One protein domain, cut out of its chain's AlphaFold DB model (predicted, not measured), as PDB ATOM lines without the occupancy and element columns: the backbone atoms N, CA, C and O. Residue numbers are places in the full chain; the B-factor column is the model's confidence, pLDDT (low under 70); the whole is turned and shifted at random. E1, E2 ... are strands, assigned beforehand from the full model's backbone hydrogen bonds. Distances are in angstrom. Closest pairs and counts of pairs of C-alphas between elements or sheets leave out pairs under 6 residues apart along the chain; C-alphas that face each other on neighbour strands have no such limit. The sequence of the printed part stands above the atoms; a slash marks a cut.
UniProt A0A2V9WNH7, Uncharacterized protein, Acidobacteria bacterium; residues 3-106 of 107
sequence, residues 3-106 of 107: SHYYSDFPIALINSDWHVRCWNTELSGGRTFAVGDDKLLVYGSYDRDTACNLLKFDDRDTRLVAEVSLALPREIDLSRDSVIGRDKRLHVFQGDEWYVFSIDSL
ATOM      1  N   SER A   3      41.876  14.292  36.098       82.81
ATOM      2  CA  SER A   3      42.977  14.545  35.160       82.81
ATOM      3  C   SER A   3      43.762  15.799  35.552       82.81
ATOM      4  O   SER A   3      43.179  16.736  36.085       82.81
ATOM      5  N   HIS A   4      45.064  15.801  35.262       75.50
ATOM      6  CA  HIS A   4      45.995  16.920  35.432       75.50
ATOM      7  C   HIS A   4      46.778  17.073  34.122       75.50
ATOM      8  O   HIS A   4      47.686  16.284  33.858       75.50
ATOM      9  N   TYR A   5      46.361  17.986  33.236       68.00
ATOM     10  CA  TYR A   5      46.836  17.996  31.842       68.00
ATOM     11  C   TYR A   5      47.810  19.139  31.521       68.00
ATOM     12  O   TYR A   5      47.771  20.209  32.110       68.00
ATOM     13  N   TYR A   6      48.696  18.899  30.552       66.31
ATOM     14  CA  TYR A   6      49.962  19.623  30.375       66.31
ATOM     15  C   TYR A   6      49.870  21.091  29.924       66.31
ATOM     16  O   TYR A   6      50.816  21.831  30.161       66.31
ATOM     17  N   SER A   7      48.793  21.531  29.260       59.28
ATOM     18  CA  SER A   7      48.758  22.884  28.678       59.28
ATOM     19  C   SER A   7      48.860  23.985  29.733       59.28
ATOM     20  O   SER A   7      49.593  24.938  29.502       59.28
ATOM     21  N   ASP A   8      48.198  23.806  30.882       62.41
ATOM     22  CA  ASP A   8      48.170  24.784  31.984       62.41
ATOM     23  C   ASP A   8      48.125  24.115  33.378       62.41
ATOM     24  O   ASP A   8      47.807  24.754  34.376       62.41
ATOM     25  N   PHE A   9      48.370  22.800  33.444       73.38
ATOM     26  CA  PHE A   9      48.263  21.969  34.653       73.38
ATOM     27  C   PHE A   9      46.910  21.996  35.394       73.38
ATOM     28  O   PHE A   9      46.888  21.703  36.581       73.38
ATOM     29  N   PRO A  10      45.735  22.272  34.795       79.62
ATOM     30  CA  PRO A  10      44.520  22.319  35.595       79.62
ATOM     31  C   PRO A  10      44.123  20.919  36.064       79.62
ATOM     32  O   PRO A  10      44.367  19.906  35.398       79.62
ATOM     33  N   ILE A  11      43.451  20.879  37.206       89.88
ATOM     34  CA  ILE A  11      42.854  19.671  37.761       89.88
ATOM     35  C   ILE A  11      41.416  19.610  37.273       89.88
ATOM     36  O   ILE A  11      40.652  20.544  37.489       89.88
ATOM     37  N   ALA A  12      41.035  18.520  36.619       90.88
ATOM     38  CA  ALA A  12      39.696  18.336  36.079       90.88
ATOM     39  C   ALA A  12      39.007  17.125  36.711       90.88
ATOM     40  O   ALA A  12      39.571  16.031  36.729       90.88
ATOM     41  N   LEU A  13      37.767  17.309  37.163       91.38
ATOM     42  CA  LEU A  13      36.841  16.253  37.555       91.38
ATOM     43  C   LEU A  13      35.800  16.064  36.457       91.38
ATOM     44  O   LEU A  13      35.006  16.958  36.177       91.38
ATOM     45  N   ILE A  14      35.776  14.866  35.887       91.50
ATOM     46  CA  ILE A  14      34.732  14.397  34.980       91.50
ATOM     47  C   ILE A  14      33.786  13.514  35.791       91.50
ATOM     48  O   ILE A  14      34.177  12.428  36.244       91.50
ATOM     49  N   ASN A  15      32.559  13.979  35.984       90.62
ATOM     50  CA  ASN A  15      31.525  13.257  36.717       90.62
ATOM     51  C   ASN A  15      30.906  12.124  35.880       90.62
ATOM     52  O   ASN A  15      31.151  12.003  34.681       90.62
ATOM     53  N   SER A  16      30.100  11.270  36.517       91.56
ATOM     54  CA  SER A  16      29.419  10.140  35.858       91.56
ATOM     55  C   SER A  16      28.410  10.562  34.786       91.56
ATOM     56  O   SER A  16      28.043   9.759  33.934       91.56
ATOM     57  N   ASP A  17      27.956  11.809  34.842       95.12
ATOM     58  CA  ASP A  17      27.068  12.468  33.884       95.12
ATOM     59  C   ASP A  17      27.833  13.261  32.808       95.12
ATOM     60  O   ASP A  17      27.223  14.007  32.048       95.12
ATOM     61  N   TRP A  18      29.158  13.092  32.726       91.62
ATOM     62  CA  TRP A  18      30.055  13.765  31.778       91.62
ATOM     63  C   TRP A  18      30.184  15.281  31.956       91.62
ATOM     64  O   TRP A  18      30.815  15.941  31.128       91.62
ATOM     65  N   HIS A  19      29.670  15.846  33.050       94.06
ATOM     66  CA  HIS A  19      29.975  17.226  33.401       94.06
ATOM     67  C   HIS A  19      31.421  17.350  33.886       94.06
ATOM     68  O   HIS A  19      31.889  16.567  34.718       94.06
ATOM     69  N   VAL A  20      32.119  18.361  33.365       91.69
ATOM     70  CA  VAL A  20      33.513  18.655  33.707       91.69
ATOM     71  C   VAL A  20      33.563  19.870  34.621       91.69
ATOM     72  O   VAL A  20      33.020  20.925  34.294       91.69
ATOM     73  N   ARG A  21      34.232  19.723  35.763       92.00
ATOM     74  CA  ARG A  21      34.674  20.837  36.608       92.00
ATOM     75  C   ARG A  21      36.188  20.918  36.557       92.00
ATOM     76  O   ARG A  21      36.840  19.880  36.602       92.00
ATOM     77  N   CYS A  22      36.722  22.130  36.468       92.38
ATOM     78  CA  CYS A  22      38.157  22.366  36.401       92.38
ATOM     79  C   CYS A  22      38.579  23.373  37.463       92.38
ATOM     80  O   CYS A  22      37.856  24.335  37.720       92.38
ATOM     81  N   TRP A  23      39.773  23.164  38.001       94.06
ATOM     82  CA  TRP A  23      40.457  24.072  38.905       94.06
ATOM     83  C   TRP A  23      41.829  24.405  38.340       94.06
ATOM     84  O   TRP A  23      42.558  23.501  37.920       94.06
ATOM     85  N   ASN A  24      42.195  25.682  38.345       92.25
ATOM     86  CA  ASN A  24      43.569  26.080  38.068       92.25
ATOM     87  C   ASN A  24      44.452  25.740  39.269       92.25
ATOM     88  O   ASN A  24      44.010  25.787  40.417       92.25
ATOM     89  N   THR A  25      45.716  25.442  39.005       88.44
ATOM     90  CA  THR A  25      46.729  25.218  40.035       88.44
ATOM     91  C   THR A  25      47.922  26.120  39.773       88.44
ATOM     92  O   THR A  25      48.269  26.405  38.629       88.44
ATOM     93  N   GLU A  26      48.560  26.561  40.848       85.38
ATOM     94  CA  GLU A  26      49.844  27.261  40.794       85.38
ATOM     95  C   GLU A  26      51.035  26.293  40.661       85.38
ATOM     96  O   GLU A  26      52.169  26.718  40.444       85.38
ATOM     97  N   LEU A  27      50.792  24.982  40.780       87.12
ATOM     98  CA  LEU A  27      51.825  23.956  40.686       87.12
ATOM     99  C   LEU A  27      52.063  23.519  39.241       87.12
ATOM    100  O   LEU A  27      51.135  23.276  38.478       87.12
ATOM    101  N   SER A  28      53.328  23.311  38.893       84.50
ATOM    102  CA  SER A  28      53.728  22.767  37.596       84.50
ATOM    103  C   SER A  28      54.547  21.488  37.767       84.50
ATOM    104  O   SER A  28      55.267  21.305  38.753       84.50
ATOM    105  N   GLY A  29      54.412  20.567  36.810       84.12
ATOM    106  CA  GLY A  29      55.186  19.320  36.803       84.12
ATOM    107  C   GLY A  29      54.738  18.267  37.825       84.12
ATOM    108  O   GLY A  29      55.501  17.351  38.121       84.12
ATOM    109  N   GLY A  30      53.513  18.372  38.355       88.50
ATOM    110  CA  GLY A  30      52.919  17.325  39.193       88.50
ATOM    111  C   GLY A  30      52.863  15.987  38.453       88.50
ATOM    112  O   GLY A  30      52.231  15.890  37.399       88.50
ATOM    113  N   ARG A  31      53.521  14.959  39.000       89.81
ATOM    114  CA  ARG A  31      53.632  13.618  38.397       89.81
ATOM    115  C   ARG A  31      52.385  12.782  38.639       89.81
ATOM    116  O   ARG A  31      51.940  12.044  37.765       89.81
ATOM    117  N   THR A  32      51.839  12.877  39.843       92.75
ATOM    118  CA  THR A  32      50.611  12.186  40.230       92.75
ATOM    119  C   THR A  32      49.942  12.907  41.393       92.75
ATOM    120  O   THR A  32      50.487  13.876  41.925       92.75
ATOM    121  N   PHE A  33      48.748  12.466  41.778       94.94
ATOM    122  CA  PHE A  33      47.992  13.122  42.834       94.94
ATOM    123  C   PHE A  33      46.978  12.195  43.509       94.94
ATOM    124  O   PHE A  33      46.489  11.236  42.914       94.94
ATOM    125  N   ALA A  34      46.631  12.521  44.751       95.88
ATOM    126  CA  ALA A  34      45.503  11.951  45.478       95.88
ATOM    127  C   ALA A  34      44.440  13.033  45.690       95.88
ATOM    128  O   ALA A  34      44.779  14.172  46.007       95.88
ATOM    129  N   VAL A  35      43.164  12.687  45.533       95.00
ATOM    130  CA  VAL A  35      42.056  13.644  45.641       95.00
ATOM    131  C   VAL A  35      41.143  13.258  46.791       95.00
ATOM    132  O   VAL A  35      40.577  12.168  46.785       95.00
ATOM    133  N   GLY A  36      41.020  14.150  47.772       93.31
ATOM    134  CA  GLY A  36      40.056  14.073  48.867       93.31
ATOM    135  C   GLY A  36      38.740  14.773  48.518       93.31
ATOM    136  O   GLY A  36      38.475  15.074  47.358       93.31
ATOM    137  N   ASP A  37      37.912  15.044  49.529       90.94
ATOM    138  CA  ASP A  37      36.594  15.657  49.306       90.94
ATOM    139  C   ASP A  37      36.706  17.152  48.946       90.94
ATOM    140  O   ASP A  37      36.053  17.612  48.011       90.94
ATOM    141  N   ASP A  38      37.567  17.901  49.644       93.38
ATOM    142  CA  ASP A  38      37.863  19.320  49.379       93.38
ATOM    143  C   ASP A  38      39.371  19.614  49.236       93.38
ATOM    144  O   ASP A  38      39.777  20.770  49.114       93.38
ATOM    145  N   LYS A  39      40.204  18.569  49.230       95.25
ATOM    146  CA  LYS A  39      41.669  18.649  49.195       95.25
ATOM    147  C   LYS A  39      42.244  17.875  48.013       95.25
ATOM    148  O   LYS A  39      41.667  16.900  47.535       95.25
ATOM    149  N   LEU A  40      43.439  18.268  47.604       95.31
ATOM    150  CA  LEU A  40      44.226  17.630  46.560       95.31
ATOM    151  C   LEU A  40      45.678  17.549  47.025       95.31
ATOM    152  O   LEU A  40      46.256  18.552  47.419       95.31
ATOM    153  N   LEU A  41      46.284  16.371  46.961       95.88
ATOM    154  CA  LEU A  41      47.691  16.171  47.281       95.88
ATOM    155  C   LEU A  41      48.456  15.889  45.994       95.88
ATOM    156  O   LEU A  41      48.277  14.827  45.400       95.88
ATOM    157  N   VAL A  42      49.300  16.822  45.563       94.88
ATOM    158  CA  VAL A  42      50.106  16.693  44.341       94.88
ATOM    159  C   VAL A  42      51.503  16.205  44.703       94.88
ATOM    160  O   VAL A  42      52.162  16.798  45.556       94.88
ATOM    161  N   TYR A  43      51.952  15.135  44.048       94.19
ATOM    162  CA  TYR A  43      53.297  14.584  44.187       94.19
ATOM    163  C   TYR A  43      54.145  14.878  42.945       94.19
ATOM    164  O   TYR A  43      53.731  14.616  41.811       94.19
ATOM    165  N   GLY A  44      55.353  15.374  43.186       91.25
ATOM    166  CA  GLY A  44      56.315  15.830  42.195       91.25
ATOM    167  C   GLY A  44      56.126  17.291  41.789       91.25
ATOM    168  O   GLY A  44      55.038  17.863  41.875       91.25
ATOM    169  N   SER A  45      57.218  17.884  41.326       89.50
ATOM    170  CA  SER A  45      57.259  19.142  40.586       89.50
ATOM    171  C   SER A  45      58.434  19.110  39.609       89.50
ATOM    172  O   SER A  45      59.263  18.199  39.666       89.50
ATOM    173  N   TYR A  46      58.539  20.103  38.724       85.88
ATOM    174  CA  TYR A  46      59.696  20.204  37.826       85.88
ATOM    175  C   TYR A  46      61.028  20.410  38.556       85.88
ATOM    176  O   TYR A  46      62.048  19.898  38.104       85.88
ATOM    177  N   ASP A  47      61.016  21.123  39.684       87.06
ATOM    178  CA  ASP A  47      62.232  21.428  40.445       87.06
ATOM    179  C   ASP A  47      62.576  20.347  41.480       87.06
ATOM    180  O   ASP A  47      63.731  20.209  41.887       87.06
ATOM    181  N   ARG A  48      61.566  19.610  41.962       88.56
ATOM    182  CA  ARG A  48      61.694  18.626  43.043       88.56
ATOM    183  C   ARG A  48      60.794  17.420  42.781       88.56
ATOM    184  O   ARG A  48      59.600  17.434  43.076       88.56
ATOM    185  N   ASP A  49      61.410  16.334  42.329       87.75
ATOM    186  CA  ASP A  49      60.758  15.056  42.012       87.75
ATOM    187  C   ASP A  49      59.880  14.481  43.130       87.75
ATOM    188  O   ASP A  49      58.899  13.794  42.846       87.75
ATOM    189  N   THR A  50      60.234  14.760  44.385       90.50
ATOM    190  CA  THR A  50      59.577  14.228  45.585       90.50
ATOM    191  C   THR A  50      58.762  15.276  46.345       90.50
ATOM    192  O   THR A  50      58.290  15.000  47.448       90.50
ATOM    193  N   ALA A  51      58.588  16.485  45.789       92.19
ATOM    194  CA  ALA A  51      57.757  17.509  46.415       92.19
ATOM    195  C   ALA A  51      56.331  16.988  46.616       92.19
ATOM    196  O   ALA A  51      55.765  16.356  45.727       92.19
ATOM    197  N   CYS A  52      55.738  17.261  47.775       94.06
ATOM    198  CA  CYS A  52      54.376  16.847  48.072       94.06
ATOM    199  C   CYS A  52      53.601  18.050  48.599       94.06
ATOM    200  O   CYS A  52      53.896  18.573  49.671       94.06
ATOM    201  N   ASN A  53      52.643  18.528  47.814       95.38
ATOM    202  CA  ASN A  53      51.938  19.778  48.063       95.38
ATOM    203  C   ASN A  53      50.464  19.492  48.324       95.38
ATOM    204  O   ASN A  53      49.774  18.938  47.465       95.38
ATOM    205  N   LEU A  54      49.985  19.873  49.504       96.00
ATOM    206  CA  LEU A  54      48.578  19.813  49.863       96.00
ATOM    207  C   LEU A  54      47.892  21.104  49.429       96.00
ATOM    208  O   LEU A  54      48.201  22.190  49.917       96.00
ATOM    209  N   LEU A  55      46.932  20.960  48.533       95.75
ATOM    210  CA  LEU A  55      46.093  22.007  47.992       95.75
ATOM    211  C   LEU A  55      44.661  21.848  48.515       95.75
ATOM    212  O   LEU A  55      44.203  20.738  48.793       95.75
ATOM    213  N   LYS A  56      43.932  22.957  48.599       95.94
ATOM    214  CA  LYS A  56      42.487  22.977  48.838       95.94
ATOM    215  C   LYS A  56      41.767  23.456  47.585       95.94
ATOM    216  O   LYS A  56      42.226  24.417  46.969       95.94
ATOM    217  N   PHE A  57      40.654  22.818  47.231       95.19
ATOM    218  CA  PHE A  57      39.776  23.326  46.181       95.19
ATOM    219  C   PHE A  57      39.081  24.612  46.639       95.19
ATOM    220  O   PHE A  57      38.537  24.682  47.744       95.19
ATOM    221  N   ASP A  58      39.093  25.609  45.767       93.19
ATOM    222  CA  ASP A  58      38.281  26.823  45.826       93.19
ATOM    223  C   ASP A  58      37.381  26.871  44.570       93.19
ATOM    224  O   ASP A  58      37.326  25.893  43.825       93.19
ATOM    225  N   ASP A  59      36.642  27.956  44.326       90.50
ATOM    226  CA  ASP A  59      35.658  28.058  43.227       90.50
ATOM    227  C   ASP A  59      36.199  27.573  41.866       90.50
ATOM    228  O   ASP A  59      35.724  26.576  41.316       90.50
ATOM    229  N   ARG A  60      37.229  28.247  41.335       91.62
ATOM    230  CA  ARG A  60      37.879  27.905  40.052       91.62
ATOM    231  C   ARG A  60      39.370  27.638  40.162       91.62
ATOM    232  O   ARG A  60      40.020  27.363  39.157       91.62
ATOM    233  N   ASP A  61      39.901  27.701  41.370       94.12
ATOM    234  CA  ASP A  61      41.327  27.621  41.640       94.12
ATOM    235  C   ASP A  61      41.578  26.627  42.771       94.12
ATOM    236  O   ASP A  61      40.672  26.225  43.504       94.12
ATOM    237  N   THR A  62      42.828  26.221  42.925       94.38
ATOM    238  CA  THR A  62      43.313  25.550  44.126       94.38
ATOM    239  C   THR A  62      44.231  26.480  44.897       94.38
ATOM    240  O   THR A  62      44.971  27.254  44.292       94.38
ATOM    241  N   ARG A  63      44.246  26.358  46.222       95.12
ATOM    242  CA  ARG A  63      45.146  27.121  47.092       95.12
ATOM    243  C   ARG A  63      46.112  26.197  47.814       95.12
ATOM    244  O   ARG A  63      45.650  25.250  48.458       95.12
ATOM    245  N   LEU A  64      47.412  26.496  47.795       94.75
ATOM    246  CA  LEU A  64      48.382  25.797  48.637       94.75
ATOM    247  C   LEU A  64      48.052  25.965  50.125       94.75
ATOM    248  O   LEU A  64      47.875  27.070  50.645       94.75
ATOM    249  N   VAL A  65      47.940  24.830  50.808       95.44
ATOM    250  CA  VAL A  65      47.703  24.732  52.251       95.44
ATOM    251  C   VAL A  65      49.009  24.435  52.971       95.44
ATOM    252  O   VAL A  65      49.304  25.082  53.973       95.44
ATOM    253  N   ALA A  66      49.777  23.466  52.470       95.12
ATOM    254  CA  ALA A  66      51.038  23.049  53.068       95.12
ATOM    255  C   ALA A  66      51.925  22.303  52.064       95.12
ATOM    256  O   ALA A  66      51.424  21.578  51.204       95.12
ATOM    257  N   GLU A  67      53.242  22.403  52.243       94.31
ATOM    258  CA  GLU A  67      54.166  21.365  51.775       94.31
ATOM    259  C   GLU A  67      54.208  20.261  52.841       94.31
ATOM    260  O   GLU A  67      54.407  20.539  54.027       94.31
ATOM    261  N   VAL A  68      54.001  19.012  52.439       92.25
ATOM    262  CA  VAL A  68      54.045  17.844  53.324       92.25
ATOM    263  C   VAL A  68      55.165  16.903  52.901       92.25
ATOM    264  O   VAL A  68      55.722  16.998  51.810       92.25
ATOM    265  N   SER A  69      55.531  15.978  53.781       87.50
ATOM    266  CA  SER A  69      56.480  14.910  53.473       87.50
ATOM    267  C   SER A  69      55.802  13.568  53.688       87.50
ATOM    268  O   SER A  69      55.104  13.377  54.685       87.50
ATOM    269  N   LEU A  70      56.014  12.633  52.766       85.88
ATOM    270  CA  LEU A  70      55.566  11.260  52.953       85.88
ATOM    271  C   LEU A  70      56.478  10.603  53.993       85.88
ATOM    272  O   LEU A  70      57.668  10.406  53.753       85.88
ATOM    273  N   ALA A  71      55.927  10.306  55.168       83.44
ATOM    274  CA  ALA A  71      56.651   9.615  56.225       83.44
ATOM    275  C   ALA A  71      56.779   8.128  55.866       83.44
ATOM    276  O   ALA A  71      55.855   7.345  56.079       83.44
ATOM    277  N   LEU A  72      57.923   7.758  55.300       82.44
ATOM    278  CA  LEU A  72      58.273   6.381  54.963       82.44
ATOM    279  C   LEU A  72      59.379   5.868  55.895       82.44
ATOM    280  O   LEU A  72      60.079   6.676  56.518       82.44
ATOM    281  N   PRO A  73      59.548   4.537  56.023       83.31
ATOM    282  CA  PRO A  73      60.714   3.969  56.687       83.31
ATOM    283  C   PRO A  73      62.015   4.579  56.141       83.31
ATOM    284  O   PRO A  73      62.113   4.910  54.962       83.31
ATOM    285  N   ARG A  74      63.020   4.750  57.007       73.06
ATOM    286  CA  ARG A  74      64.232   5.545  56.721       73.06
ATOM    287  C   ARG A  74      65.038   5.052  55.510       73.06
ATOM    288  O   ARG A  74      65.836   5.813  54.973       73.06
ATOM    289  N   GLU A  75      64.857   3.796  55.115       78.75
ATOM    290  CA  GLU A  75      65.549   3.169  53.987       78.75
ATOM    291  C   GLU A  75      64.914   3.475  52.620       78.75
ATOM    292  O   GLU A  75      65.556   3.237  51.598       78.75
ATOM    293  N   ILE A  76      63.701   4.037  52.582       81.31
ATOM    294  CA  ILE A  76      62.967   4.256  51.334       81.31
ATOM    295  C   ILE A  76      63.400   5.571  50.666       81.31
ATOM    296  O   ILE A  76      63.087   6.667  51.140       81.31
ATOM    297  N   ASP A  77      64.106   5.463  49.537       80.94
ATOM    298  CA  ASP A  77      64.447   6.590  48.663       80.94
ATOM    299  C   ASP A  77      63.372   6.831  47.586       80.94
ATOM    300  O   ASP A  77      63.422   6.280  46.484       80.94
ATOM    301  N   LEU A  78      62.458   7.756  47.884       81.50
ATOM    302  CA  LEU A  78      61.377   8.191  46.992       81.50
ATOM    303  C   LEU A  78      61.823   8.663  45.602       81.50
ATOM    304  O   LEU A  78      61.004   8.692  44.683       81.50
ATOM    305  N   SER A  79      63.087   9.060  45.422       77.00
ATOM    306  CA  SER A  79      63.583   9.495  44.111       77.00
ATOM    307  C   SER A  79      63.718   8.344  43.107       77.00
ATOM    308  O   SER A  79      63.791   8.586  41.902       77.00
ATOM    309  N   ARG A  80      63.733   7.093  43.586       72.94
ATOM    310  CA  ARG A  80      63.890   5.878  42.770       72.94
ATOM    311  C   ARG A  80      62.612   5.056  42.644       72.94
ATOM    312  O   ARG A  80      62.602   4.073  41.904       72.94
ATOM    313  N   ASP A  81      61.557   5.461  43.339       77.12
ATOM    314  CA  ASP A  81      60.348   4.665  43.501       77.12
ATOM    315  C   ASP A  81      59.238   5.075  42.537       77.12
ATOM    316  O   ASP A  81      59.155   6.209  42.057       77.12
ATOM    317  N   SER A  82      58.333   4.129  42.285       88.31
ATOM    318  CA  SER A  82      57.104   4.412  41.553       88.31
ATOM    319  C   SER A  82      56.037   4.894  42.527       88.31
ATOM    320  O   SER A  82      55.629   4.157  43.429       88.31
ATOM    321  N   VAL A  83      55.568   6.127  42.328       92.44
ATOM    322  CA  VAL A  83      54.446   6.697  43.078       92.44
ATOM    323  C   VAL A  83      53.235   6.810  42.161       92.44
ATOM    324  O   VAL A  83      53.287   7.471  41.123       92.44
ATOM    325  N   ILE A  84      52.134   6.173  42.552       93.56
ATOM    326  CA  ILE A  84      50.872   6.161  41.811       93.56
ATOM    327  C   ILE A  84      49.774   6.760  42.682       93.56
ATOM    328  O   ILE A  84      49.447   6.244  43.748       93.56
ATOM    329  N   GLY A  85      49.169   7.834  42.199       93.94
ATOM    330  CA  GLY A  85      47.963   8.411  42.759       93.94
ATOM    331  C   GLY A  85      46.716   7.667  42.300       93.94
ATOM    332  O   GLY A  85      46.523   7.417  41.107       93.94
ATOM    333  N   ARG A  86      45.860   7.298  43.253       92.38
ATOM    334  CA  ARG A  86      44.555   6.701  42.979       92.38
ATOM    335  C   ARG A  86      43.567   7.047  44.082       92.38
ATOM    336  O   ARG A  86      43.812   6.779  45.257       92.38
ATOM    337  N   ASP A  87      42.414   7.572  43.678       92.69
ATOM    338  CA  ASP A  87      41.357   7.999  44.595       92.69
ATOM    339  C   ASP A  87      41.940   8.930  45.682       92.69
ATOM    340  O   ASP A  87      42.654   9.882  45.364       92.69
ATOM    341  N   LYS A  88      41.697   8.627  46.961       95.88
ATOM    342  CA  LYS A  88      42.189   9.389  48.118       95.88
ATOM    343  C   LYS A  88      43.639   9.061  48.523       95.88
ATOM    344  O   LYS A  88      44.063   9.436  49.615       95.88
ATOM    345  N   ARG A  89      44.401   8.310  47.714       96.50
ATOM    346  CA  ARG A  89      45.666   7.686  48.145       96.50
ATOM    347  C   ARG A  89      46.829   7.887  47.181       96.50
ATOM    348  O   ARG A  89      46.655   7.901  45.965       96.50
ATOM    349  N   LEU A  90      48.029   7.955  47.751       95.31
ATOM    350  CA  LEU A  90      49.291   7.739  47.049       95.31
ATOM    351  C   LEU A  90      49.810   6.342  47.398       95.31
ATOM    352  O   LEU A  90      49.902   5.969  48.568       95.31
ATOM    353  N   HIS A  91      50.142   5.574  46.371       94.69
ATOM    354  CA  HIS A  91      50.730   4.248  46.471       94.69
ATOM    355  C   HIS A  91      52.208   4.353  46.109       94.69
ATOM    356  O   HIS A  91      52.522   4.803  45.009       94.69
ATOM    357  N   VAL A  92      53.093   3.943  47.012       93.44
ATOM    358  CA  VAL A  92      54.543   3.919  46.789       93.44
ATOM    359  C   VAL A  92      54.978   2.466  46.672       93.44
ATOM    360  O   VAL A  92      54.675   1.662  47.555       93.44
ATOM    361  N   PHE A  93      55.661   2.137  45.580       91.25
ATOM    362  CA  PHE A  93      56.186   0.800  45.312       91.25
ATOM    363  C   PHE A  93      57.712   0.843  45.246       91.25
ATOM    364  O   PHE A  93      58.265   1.560  44.407       91.25
ATOM    365  N   GLN A  94      58.366   0.043  46.091       88.00
ATOM    366  CA  GLN A  94      59.817  -0.138  46.107       88.00
ATOM    367  C   GLN A  94      60.148  -1.632  46.157       88.00
ATOM    368  O   GLN A  94      59.942  -2.294  47.170       88.00
ATOM    369  N   GLY A  95      60.660  -2.181  45.053       86.38
ATOM    370  CA  GLY A  95      60.855  -3.629  44.935       86.38
ATOM    371  C   GLY A  95      59.536  -4.383  45.142       86.38
ATOM    372  O   GLY A  95      58.574  -4.135  44.418       86.38
ATOM    373  N   ASP A  96      59.501  -5.262  46.146       88.56
ATOM    374  CA  ASP A  96      58.313  -6.037  46.538       88.56
ATOM    375  C   ASP A  96      57.503  -5.372  47.669       88.56
ATOM    376  O   ASP A  96      56.496  -5.916  48.129       88.56
ATOM    377  N   GLU A  97      57.933  -4.198  48.137       89.75
ATOM    378  CA  GLU A  97      57.255  -3.458  49.192       89.75
ATOM    379  C   GLU A  97      56.231  -2.477  48.624       89.75
ATOM    380  O   GLU A  97      56.425  -1.839  47.583       89.75
ATOM    381  N   TRP A  98      55.122  -2.339  49.351       93.06
ATOM    382  CA  TRP A  98      54.022  -1.462  48.990       93.06
ATOM    383  C   TRP A  98      53.556  -0.661  50.203       93.06
ATOM    384  O   TRP A  98      53.068  -1.211  51.192       93.06
ATOM    385  N   TYR A  99      53.657   0.660  50.082       92.12
ATOM    386  CA  TYR A  99      53.217   1.620  51.082       92.12
ATOM    387  C   TYR A  99      52.033   2.432  50.556       92.12
ATOM    388  O   TYR A  99      51.937   2.745  49.366       92.12
ATOM    389  N   VAL A 100      51.116   2.787  51.455       93.94
ATOM    390  CA  VAL A 100      49.922   3.569  51.126       93.94
ATOM    391  C   VAL A 100      49.840   4.771  52.046       93.94
ATOM    392  O   VAL A 100      49.800   4.626  53.266       93.94
ATOM    393  N   PHE A 101      49.749   5.949  51.444       93.00
ATOM    394  CA  PHE A 101      49.484   7.199  52.135       93.00
ATOM    395  C   PHE A 101      48.082   7.695  51.775       93.00
ATOM    396  O   PHE A 101      47.741   7.768  50.594       93.00
ATOM    397  N   SER A 102      47.262   8.023  52.773       93.62
ATOM    398  CA  SER A 102      45.903   8.543  52.565       93.62
ATOM    399  C   SER A 102      45.878  10.045  52.792       93.62
ATOM    400  O   SER A 102      46.361  10.508  53.819       93.62
ATOM    401  N   ILE A 103      45.260  10.810  51.892       94.62
ATOM    402  CA  ILE A 103      45.082  12.257  52.097       94.62
ATOM    403  C   ILE A 103      44.227  12.561  53.337       94.62
ATOM    404  O   ILE A 103      44.427  13.586  53.979       94.62
ATOM    405  N   ASP A 104      43.342  11.640  53.724       91.88
ATOM    406  CA  ASP A 104      42.487  11.772  54.912       91.88
ATOM    407  C   ASP A 104      43.282  11.772  56.237       91.88
ATOM    408  O   ASP A 104      42.727  12.068  57.286       91.88
ATOM    409  N   SER A 105      44.581  11.433  56.236       88.75
ATOM    410  CA  SER A 105      45.425  11.565  57.436       88.75
ATOM    411  C   SER A 105      46.016  12.970  57.616       88.75
ATOM    412  O   SER A 105      46.796  13.177  58.542       88.75
ATOM    413  N   LEU A 106      45.715  13.906  56.709       85.19
ATOM    414  CA  LEU A 106      46.209  15.290  56.692       85.19
ATOM    415  C   LEU A 106      45.114  16.295  57.098       85.19
ATOM    416  O   LEU A 106      44.961  17.351  56.471       85.19
TER     417      LEU A 106
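AT A GLANCE: This is residues 3 to 106 of the 107 residues of an uncharacterized protein of Acidobacteria bacterium (UniProt A0A2V9WNH7). A sheet of four strands, E3 to E6, and a sheet of three, E7 to E9, form a loose sandwich, only partly face to face, with the hairpin of E1 and E2 at one end and the link from E6 to E7 at the other. The printed part has 104 residues, with no named helix and nine named strands in chain order E1 to E9; the sheets run E1 E2, E3 E4 E5 E6 and E7 E8 E9, antiparallel throughout. The class is all strand, with under half of the residues, 47, in named elements. The whole is compact, with a radius of gyration of the C-alphas of 13.8 A, and spans 42 by 29 by 24 A.

HOW THE PARTS SIT: E1, residues 11 to 14, and E2, 20 to 23, form a hairpin, with N 13 and O 21 at 2.8 A. E3, 32 to 35, E4, 39 to 43, E5, 52 to 57, and E6, 62 to 68, form a meander, each strand the antiparallel neighbour of the one before, with N 41 and O 34 at 2.8 A, N 55 and O 40 at 2.7 A, and N 54 and O 66 at 2.8 A. The closest C-alphas of E2 and E6, Trp 23 and Thr 62, are 6.1 A apart. E7, 82 to 86, E8, 89 to 94, and E9, 97 to 102, form a second meander, with N 84 and O 91 at 2.8 A and N 92 and O 99 at 2.9 A. The two meanders' best planes are 44 degrees apart; the closest C-alphas of E3 and E7, Phe 33 and Gly 85, are 4.7 A apart.

IN THESE COORDINATES: E1 begins at C-alpha 11 (42.854, 19.671, 37.761). E5 and E6 are 16.1 A long each, E8 16.3 A. E9, 16.9 A, ends at C-alpha 102 (45.903, 8.543, 52.565).

THE WHOLE: The farthest C-alphas, Asp 17 and Glu 75, are 44.4 A apart. The printed part has no cut. The link from E6 to E7, 13 residues, is long. Residues 5 to 8 are under pLDDT 70.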